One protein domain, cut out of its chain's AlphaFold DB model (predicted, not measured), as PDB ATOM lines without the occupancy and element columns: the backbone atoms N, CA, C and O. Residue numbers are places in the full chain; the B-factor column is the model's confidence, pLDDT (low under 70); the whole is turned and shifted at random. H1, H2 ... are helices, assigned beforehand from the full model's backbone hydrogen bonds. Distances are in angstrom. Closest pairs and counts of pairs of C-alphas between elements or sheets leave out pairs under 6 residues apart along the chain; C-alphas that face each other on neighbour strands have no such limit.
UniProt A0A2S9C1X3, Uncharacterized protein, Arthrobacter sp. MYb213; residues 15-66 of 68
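Overview. This is residues 15 to 66 of the 68 residues of an uncharacterized protein of Arthrobacter sp. MYb213 (UniProt A0A2S9C1X3). With little regular structure, this domain is mostly loop: two loose lobes, each with one short helix. H1 and the folded loop of residues 22 to 40 form one lobe, H2 and residues 51 to 66 the other, and the free turn of residues 58 to 63 sticks out. The printed part has 52 residues, with H1 then H2 and no named strand; the class is all helix, with just 14 residues in named elements. The whole is loose, with a radius of gyration of the C-alphas of 12.7 A and spans of 34 by 26 by 15 A.

Along the chain. H1, residues 15 to 21, begins at C-alpha 15 (41.594, -52.421, 32.737) and is 9.8 A long. H2, residues 44 to 50, is 10.2 A long and ends at C-alpha 50 (23.439, -41.037, 27.932).

Arrangement. H1 and H2 are apart. Residues 29 to 30 pair antiparallel with 39 to 40, and 56 to 57 with 64 to 65. Every O i to N i+4 pair in H1 is within hydrogen-bond range; in H2, 0 of 3 are, beside 2 of 4 O i to N i+3 pairs.

Size, cuts and confidence. The C-alphas farthest apart, of Asn 34 and Glu 59, are 35.0 A apart. The printed part has no cut, and the 22-residue link from H1 to H2 is long. Residue 25 is under 70 in pLDDT.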
ATOM      1  N   ASP A  15      40.801 -51.758  31.700       86.81
ATOM      2  CA  ASP A  15      41.594 -52.421  32.737       86.81
ATOM      3  C   ASP A  15      43.077 -52.513  32.360       86.81
ATOM      4  O   ASP A  15      43.929 -52.258  33.214       86.81
ATOM      5  N   ASP A  16      43.398 -52.761  31.085       89.75
ATOM      6  CA  ASP A  16      44.787 -52.742  30.600       89.75
ATOM      7  C   ASP A  16      45.419 -51.360  30.813       89.75
ATOM      8  O   ASP A  16      46.505 -51.228  31.381       89.75
ATOM      9  N   PHE A  17      44.717 -50.296  30.413       87.94
ATOM     10  CA  PHE A  17      45.217 -48.931  30.572       87.94
ATOM     11  C   PHE A  17      45.277 -48.499  32.039       87.94
ATOM     12  O   PHE A  17      46.237 -47.839  32.436       87.94
ATOM     13  N   LYS A  18      44.325 -48.927  32.872       84.69
ATOM     14  CA  LYS A  18      44.373 -48.714  34.321       84.69
ATOM     15  C   LYS A  18      45.582 -49.408  34.953       84.69
ATOM     16  O   LYS A  18      46.216 -48.822  35.824       84.69
ATOM     17  N   ALA A  19      45.933 -50.619  34.523       87.12
ATOM     18  CA  ALA A  19      47.119 -51.314  35.020       87.12
ATOM     19  C   ALA A  19      48.421 -50.572  34.656       87.12
ATOM     20  O   ALA A  19      49.347 -50.519  35.466       87.12
ATOM     21  N   LEU A  20      48.482 -49.952  33.472       88.06
ATOM     22  CA  LEU A  20      49.652 -49.195  33.002       88.06
ATOM     23  C   LEU A  20      49.771 -47.798  33.634       88.06
ATOM     24  O   LEU A  20      50.880 -47.312  33.896       88.06
ATOM     25  N   TYR A  21      48.637 -47.129  33.840       86.56
ATOM     26  CA  TYR A  21      48.581 -45.694  34.121       86.56
ATOM     27  C   TYR A  21      47.939 -45.328  35.464       86.56
ATOM     28  O   TYR A  21      48.177 -44.221  35.940       86.56
ATOM     29  N   GLY A  22      47.199 -46.235  36.104       84.50
ATOM     30  CA  GLY A  22      46.370 -45.971  37.284       84.50
ATOM     31  C   GLY A  22      44.987 -45.409  36.929       84.50
ATOM     32  O   GLY A  22      44.635 -45.303  35.759       84.50
ATOM     33  N   GLY A  23      44.198 -45.035  37.943       78.31
ATOM     34  CA  GLY A  23      42.869 -44.427  37.772       78.31
ATOM     35  C   GLY A  23      41.692 -45.281  38.269       78.31
ATOM     36  O   GLY A  23      41.861 -46.416  38.720       78.31
ATOM     37  N   GLU A  24      40.486 -44.711  38.206       71.75
ATOM     38  CA  GLU A  24      39.242 -45.282  38.751       71.75
ATOM     39  C   GLU A  24      38.350 -45.859  37.640       71.75
ATOM     40  O   GLU A  24      38.148 -45.220  36.613       71.75
ATOM     41  N   GLY A  25      37.796 -47.064  37.819       68.81
ATOM     42  CA  GLY A  25      37.366 -47.934  36.705       68.81
ATOM     43  C   GLY A  25      36.363 -47.348  35.696       68.81
ATOM     44  O   GLY A  25      36.507 -47.575  34.494       68.81
ATOM     45  N   ASN A  26      35.387 -46.555  36.150       71.31
ATOM     46  CA  ASN A  26      34.186 -46.281  35.344       71.31
ATOM     47  C   ASN A  26      33.961 -44.809  34.974       71.31
ATOM     48  O   ASN A  26      32.983 -44.506  34.299       71.31
ATOM     49  N   SER A  27      34.848 -43.892  35.369       80.38
ATOM     50  CA  SER A  27      34.720 -42.483  34.972       80.38
ATOM     51  C   SER A  27      35.165 -42.269  33.521       80.38
ATOM     52  O   SER A  27      36.016 -42.999  33.002       80.38
ATOM     53  N   GLY A  28      34.596 -41.263  32.859       84.62
ATOM     54  CA  GLY A  28      35.075 -40.778  31.566       84.62
ATOM     55  C   GLY A  28      36.424 -40.055  31.668       84.62
ATOM     56  O   GLY A  28      37.247 -40.166  30.766       84.62
ATOM     57  N   ILE A  29      36.704 -39.419  32.810       88.00
ATOM     58  CA  ILE A  29      38.002 -38.810  33.125       88.00
ATOM     59  C   ILE A  29      38.611 -39.540  34.321       88.00
ATOM     60  O   ILE A  29      38.002 -39.605  35.390       88.00
ATOM     61  N   GLN A  30      39.823 -40.066  34.160       88.44
ATOM     62  CA  GLN A  30      40.598 -40.669  35.241       88.44
ATOM     63  C   GLN A  30      41.804 -39.796  35.585       88.44
ATOM     64  O   GLN A  30      42.563 -39.372  34.710       88.44
ATOM     65  N   THR A  31      42.006 -39.586  36.883       86.00
ATOM     66  CA  THR A  31      43.087 -38.779  37.460       86.00
ATOM     67  C   THR A  31      44.003 -39.650  38.332       86.00
ATOM     68  O   THR A  31      43.864 -39.675  39.556       86.00
ATOM     69  N   PRO A  32      44.947 -40.407  37.739       79.81
ATOM     70  CA  PRO A  32      45.919 -41.175  38.512       79.81
ATOM     71  C   PRO A  32      46.694 -40.288  39.497       79.81
ATOM     72  O   PRO A  32      47.313 -39.303  39.105       79.81
ATOM     73  N   SER A  33      46.708 -40.653  40.780       74.50
ATOM     74  CA  SER A  33      47.341 -39.853  41.843       74.50
ATOM     75  C   SER A  33      48.872 -39.840  41.793       74.50
ATOM     76  O   SER A  33      49.510 -38.978  42.394       74.50
ATOM     77  N   ASN A  34      49.477 -40.793  41.085       78.00
ATOM     78  CA  ASN A  34      50.921 -40.992  41.003       78.00
ATOM     79  C   ASN A  34      51.543 -40.474  39.693       78.00
ATOM     80  O   ASN A  34      52.718 -40.744  39.436       78.00
ATOM     81  N   ARG A  35      50.781 -39.765  38.846       76.12
ATOM     82  CA  ARG A  35      51.264 -39.223  37.567       76.12
ATOM     83  C   ARG A  35      50.658 -37.856  37.258       76.12
ATOM     84  O   ARG A  35      49.485 -37.612  37.495       76.12
ATOM     85  N   ASN A  36      51.442 -36.998  36.603       82.94
ATOM     86  CA  ASN A  36      50.983 -35.700  36.086       82.94
ATOM     87  C   ASN A  36      50.314 -35.845  34.707       82.94
ATOM     88  O   ASN A  36      50.645 -35.132  33.760       82.94
ATOM     89  N   SER A  37      49.437 -36.831  34.562       83.12
ATOM     90  CA  SER A  37      48.728 -37.136  33.321       83.12
ATOM     91  C   SER A  37      47.339 -37.649  33.650       83.12
ATOM     92  O   SER A  37      47.201 -38.457  34.563       83.12
ATOM     93  N   ILE A  38      46.343 -37.229  32.877       86.44
ATOM     94  CA  ILE A  38      44.973 -37.736  32.975       86.44
ATOM     95  C   ILE A  38      44.674 -38.657  31.795       86.44
ATOM     96  O   ILE A  38      45.275 -38.512  30.727       86.44
ATOM     97  N   LEU A  39      43.741 -39.585  31.986       87.94
ATOM     98  CA  LEU A  39      43.156 -40.365  30.898       87.94
ATOM     99  C   LEU A  39      41.736 -39.872  30.653       87.94
ATOM    100  O   LEU A  39      40.968 -39.700  31.598       87.94
ATOM    101  N   VAL A  40      41.398 -39.655  29.385       88.75
ATOM    102  CA  VAL A  40      40.057 -39.259  28.952       88.75
ATOM    103  C   VAL A  40      39.545 -40.329  27.999       88.75
ATOM    104  O   VAL A  40      40.189 -40.638  26.997       88.75
ATOM    105  N   TYR A  41      38.400 -40.911  28.334       88.81
ATOM    106  CA  TYR A  41      37.723 -41.939  27.560       88.81
ATOM    107  C   TYR A  41      36.469 -41.348  26.933       88.81
ATOM    108  O   TYR A  41      35.581 -40.880  27.643       88.81
ATOM    109  N   SER A  42      36.384 -41.442  25.611       88.12
ATOM    110  CA  SER A  42      35.206 -41.083  24.831       88.12
ATOM    111  C   SER A  42      34.793 -42.287  23.997       88.12
ATOM    112  O   SER A  42      35.572 -42.768  23.175       88.12
ATOM    113  N   ASP A  43      33.559 -42.739  24.178       85.25
ATOM    114  CA  ASP A  43      32.909 -43.707  23.300       85.25
ATOM    115  C   ASP A  43      31.676 -43.029  22.707       85.25
ATOM    116  O   ASP A  43      30.689 -42.798  23.398       85.25
ATOM    117  N   HIS A  44      31.747 -42.676  21.424       78.19
ATOM    118  CA  HIS A  44      30.675 -41.943  20.751       78.19
ATOM    119  C   HIS A  44      29.386 -42.771  20.610       78.19
ATOM    120  O   HIS A  44      28.289 -42.214  20.564       78.19
ATOM    121  N   LEU A  45      29.490 -44.101  20.516       79.88
ATOM    122  CA  LEU A  45      28.318 -44.968  20.379       79.88
ATOM    123  C   LEU A  45      27.637 -45.180  21.728       79.88
ATOM    124  O   LEU A  45      26.409 -45.129  21.811       79.88
ATOM    125  N   GLU A  46      28.426 -45.402  22.777       81.19
ATOM    126  CA  GLU A  46      27.906 -45.576  24.132       81.19
ATOM    127  C   GLU A  46      27.419 -44.241  24.711       81.19
ATOM    128  O   GLU A  46      26.330 -44.178  25.276       81.19
ATOM    129  N   GLY A  47      28.159 -43.155  24.478       78.44
ATOM    130  CA  GLY A  47      27.841 -41.804  24.937       78.44
ATOM    131  C   GLY A  47      26.471 -41.311  24.471       78.44
ATOM    132  O   GLY A  47      25.734 -40.728  25.267       78.44
ATOM    133  N   LYS A  48      26.065 -41.661  23.243       80.69
ATOM    134  CA  LYS A  48      24.730 -41.339  22.707       80.69
ATOM    135  C   LYS A  48      23.570 -41.854  23.548       80.69
ATOM    136  O   LYS A  48      22.503 -41.251  23.580       80.69
ATOM    137  N   LYS A  49      23.754 -42.975  24.244       82.12
ATOM    138  CA  LYS A  49      22.710 -43.542  25.111       82.12
ATOM    139  C   LYS A  49      22.474 -42.694  26.361       82.12
ATOM    140  O   LYS A  49      21.418 -42.811  26.975       82.12
ATOM    141  N   TYR A  50      23.441 -41.852  26.720       78.38
ATOM    142  CA  TYR A  50      23.439 -41.037  27.932       78.38
ATOM    143  C   TYR A  50      23.454 -39.527  27.639       78.38
ATOM    144  O   TYR A  50      23.631 -38.737  28.561       78.38
ATOM    145  N   GLY A  51      23.249 -39.116  26.379       75.12
ATOM    146  CA  GLY A  51      23.211 -37.707  25.969       75.12
ATOM    147  C   GLY A  51      24.583 -37.065  25.730       75.12
ATOM    148  O   GLY A  51      24.665 -35.848  25.568       75.12
ATOM    149  N   TYR A  52      25.658 -37.857  25.678       77.69
ATOM    150  CA  TYR A  52      27.015 -37.408  25.342       77.69
ATOM    151  C   TYR A  52      27.246 -37.413  23.820       77.69
ATOM    152  O   TYR A  52      28.209 -37.977  23.301       77.69
ATOM    153  N   ASP A  53      26.323 -36.799  23.082       79.88
ATOM    154  CA  ASP A  53      26.249 -36.875  21.614       79.88
ATOM    155  C   ASP A  53      27.266 -35.955  20.917       79.88
ATOM    156  O   ASP A  53      27.434 -36.003  19.696       79.88
ATOM    157  N   LEU A  54      27.901 -35.080  21.698       82.69
ATOM    158  CA  LEU A  54      28.738 -33.974  21.231       82.69
ATOM    159  C   LEU A  54      30.235 -34.283  21.286       82.69
ATOM    160  O   LEU A  54      31.038 -33.469  20.819       82.69
ATOM    161  N   ASP A  55      30.603 -35.442  21.833       88.12
ATOM    162  CA  ASP A  55      31.986 -35.889  21.891       88.12
ATOM    163  C   ASP A  55      32.504 -36.182  20.484       88.12
ATOM    164  O   ASP A  55      31.896 -36.938  19.716       88.12
ATOM    165  N   GLY A  56      33.653 -35.594  20.148       87.50
ATOM    166  CA  GLY A  56      34.274 -35.812  18.852       87.50
ATOM    167  C   GLY A  56      35.251 -34.733  18.412       87.50
ATOM    168  O   GLY A  56      35.357 -33.644  18.981       87.50
ATOM    169  N   TRP A  57      35.979 -35.056  17.348       89.38
ATOM    170  CA  TRP A  57      36.863 -34.119  16.669       89.38
ATOM    171  C   TRP A  57      36.058 -33.090  15.868       89.38
ATOM    172  O   TRP A  57      35.041 -33.421  15.259       89.38
ATOM    173  N   ASN A  58      36.528 -31.842  15.832       90.50
ATOM    174  CA  ASN A  58      36.036 -30.865  14.861       90.50
ATOM    175  C   ASN A  58      36.419 -31.277  13.425       90.50
ATOM    176  O   ASN A  58      37.278 -32.133  13.226       90.50
ATOM    177  N   GLU A  59      35.829 -30.629  12.418       90.88
ATOM    178  CA  GLU A  59      36.057 -30.967  10.998       90.88
ATOM    179  C   GLU A  59      37.540 -30.946  10.598       90.88
ATOM    180  O   GLU A  59      37.984 -31.745   9.781       90.88
ATOM    181  N   SER A  60      38.326 -30.057  11.212       94.12
ATOM    182  CA  SER A  60      39.770 -29.953  10.973       94.12
ATOM    183  C   SER A  60      40.627 -30.988  11.721       94.12
ATOM    184  O   SER A  60      41.833 -31.036  11.500       94.12
ATOM    185  N   GLY A  61      40.054 -31.759  12.651       89.81
ATOM    186  CA  GLY A  61      40.787 -32.697  13.509       89.81
ATOM    187  C   GLY A  61      41.732 -32.048  14.530       89.81
ATOM    188  O   GLY A  61      42.574 -32.731  15.101       89.81
ATOM    189  N   THR A  62      41.628 -30.736  14.762       93.62
ATOM    190  CA  THR A  62      42.547 -29.975  15.633       93.62
ATOM    191  C   THR A  62      42.051 -29.836  17.066       93.62
ATOM    192  O   THR A  62      42.845 -29.624  17.980       93.62
ATOM    193  N   VAL A  63      40.738 -29.946  17.269       92.00
ATOM    194  CA  VAL A  63      40.096 -29.793  18.576       92.00
ATOM    195  C   VAL A  63      39.206 -30.996  18.822       92.00
ATOM    196  O   VAL A  63      38.339 -31.295  18.000       92.00
ATOM    197  N   PHE A  64      39.397 -31.643  19.968       90.44
ATOM    198  CA  PHE A  64      38.496 -32.667  20.475       90.44
ATOM    199  C   PHE A  64      37.531 -32.042  21.482       90.44
ATOM    200  O   PHE A  64      37.959 -31.426  22.458       90.44
ATOM    201  N   ARG A  65      36.228 -32.170  21.230       91.00
ATOM    202  CA  ARG A  65      35.170 -31.783  22.164       91.00
ATOM    203  C   ARG A  65      34.863 -32.974  23.054       91.00
ATOM    204  O   ARG A  65      34.735 -34.088  22.558       91.00
ATOM    205  N   TYR A  66      34.764 -32.711  24.347       89.69
ATOM    206  CA  TYR A  66      34.494 -33.716  25.358       89.69
ATOM    207  C   TYR A  66      33.438 -33.187  26.320       89.69
ATOM    208  O   TYR A  66      33.546 -32.047  26.785       89.69
TER     209      TYR A  66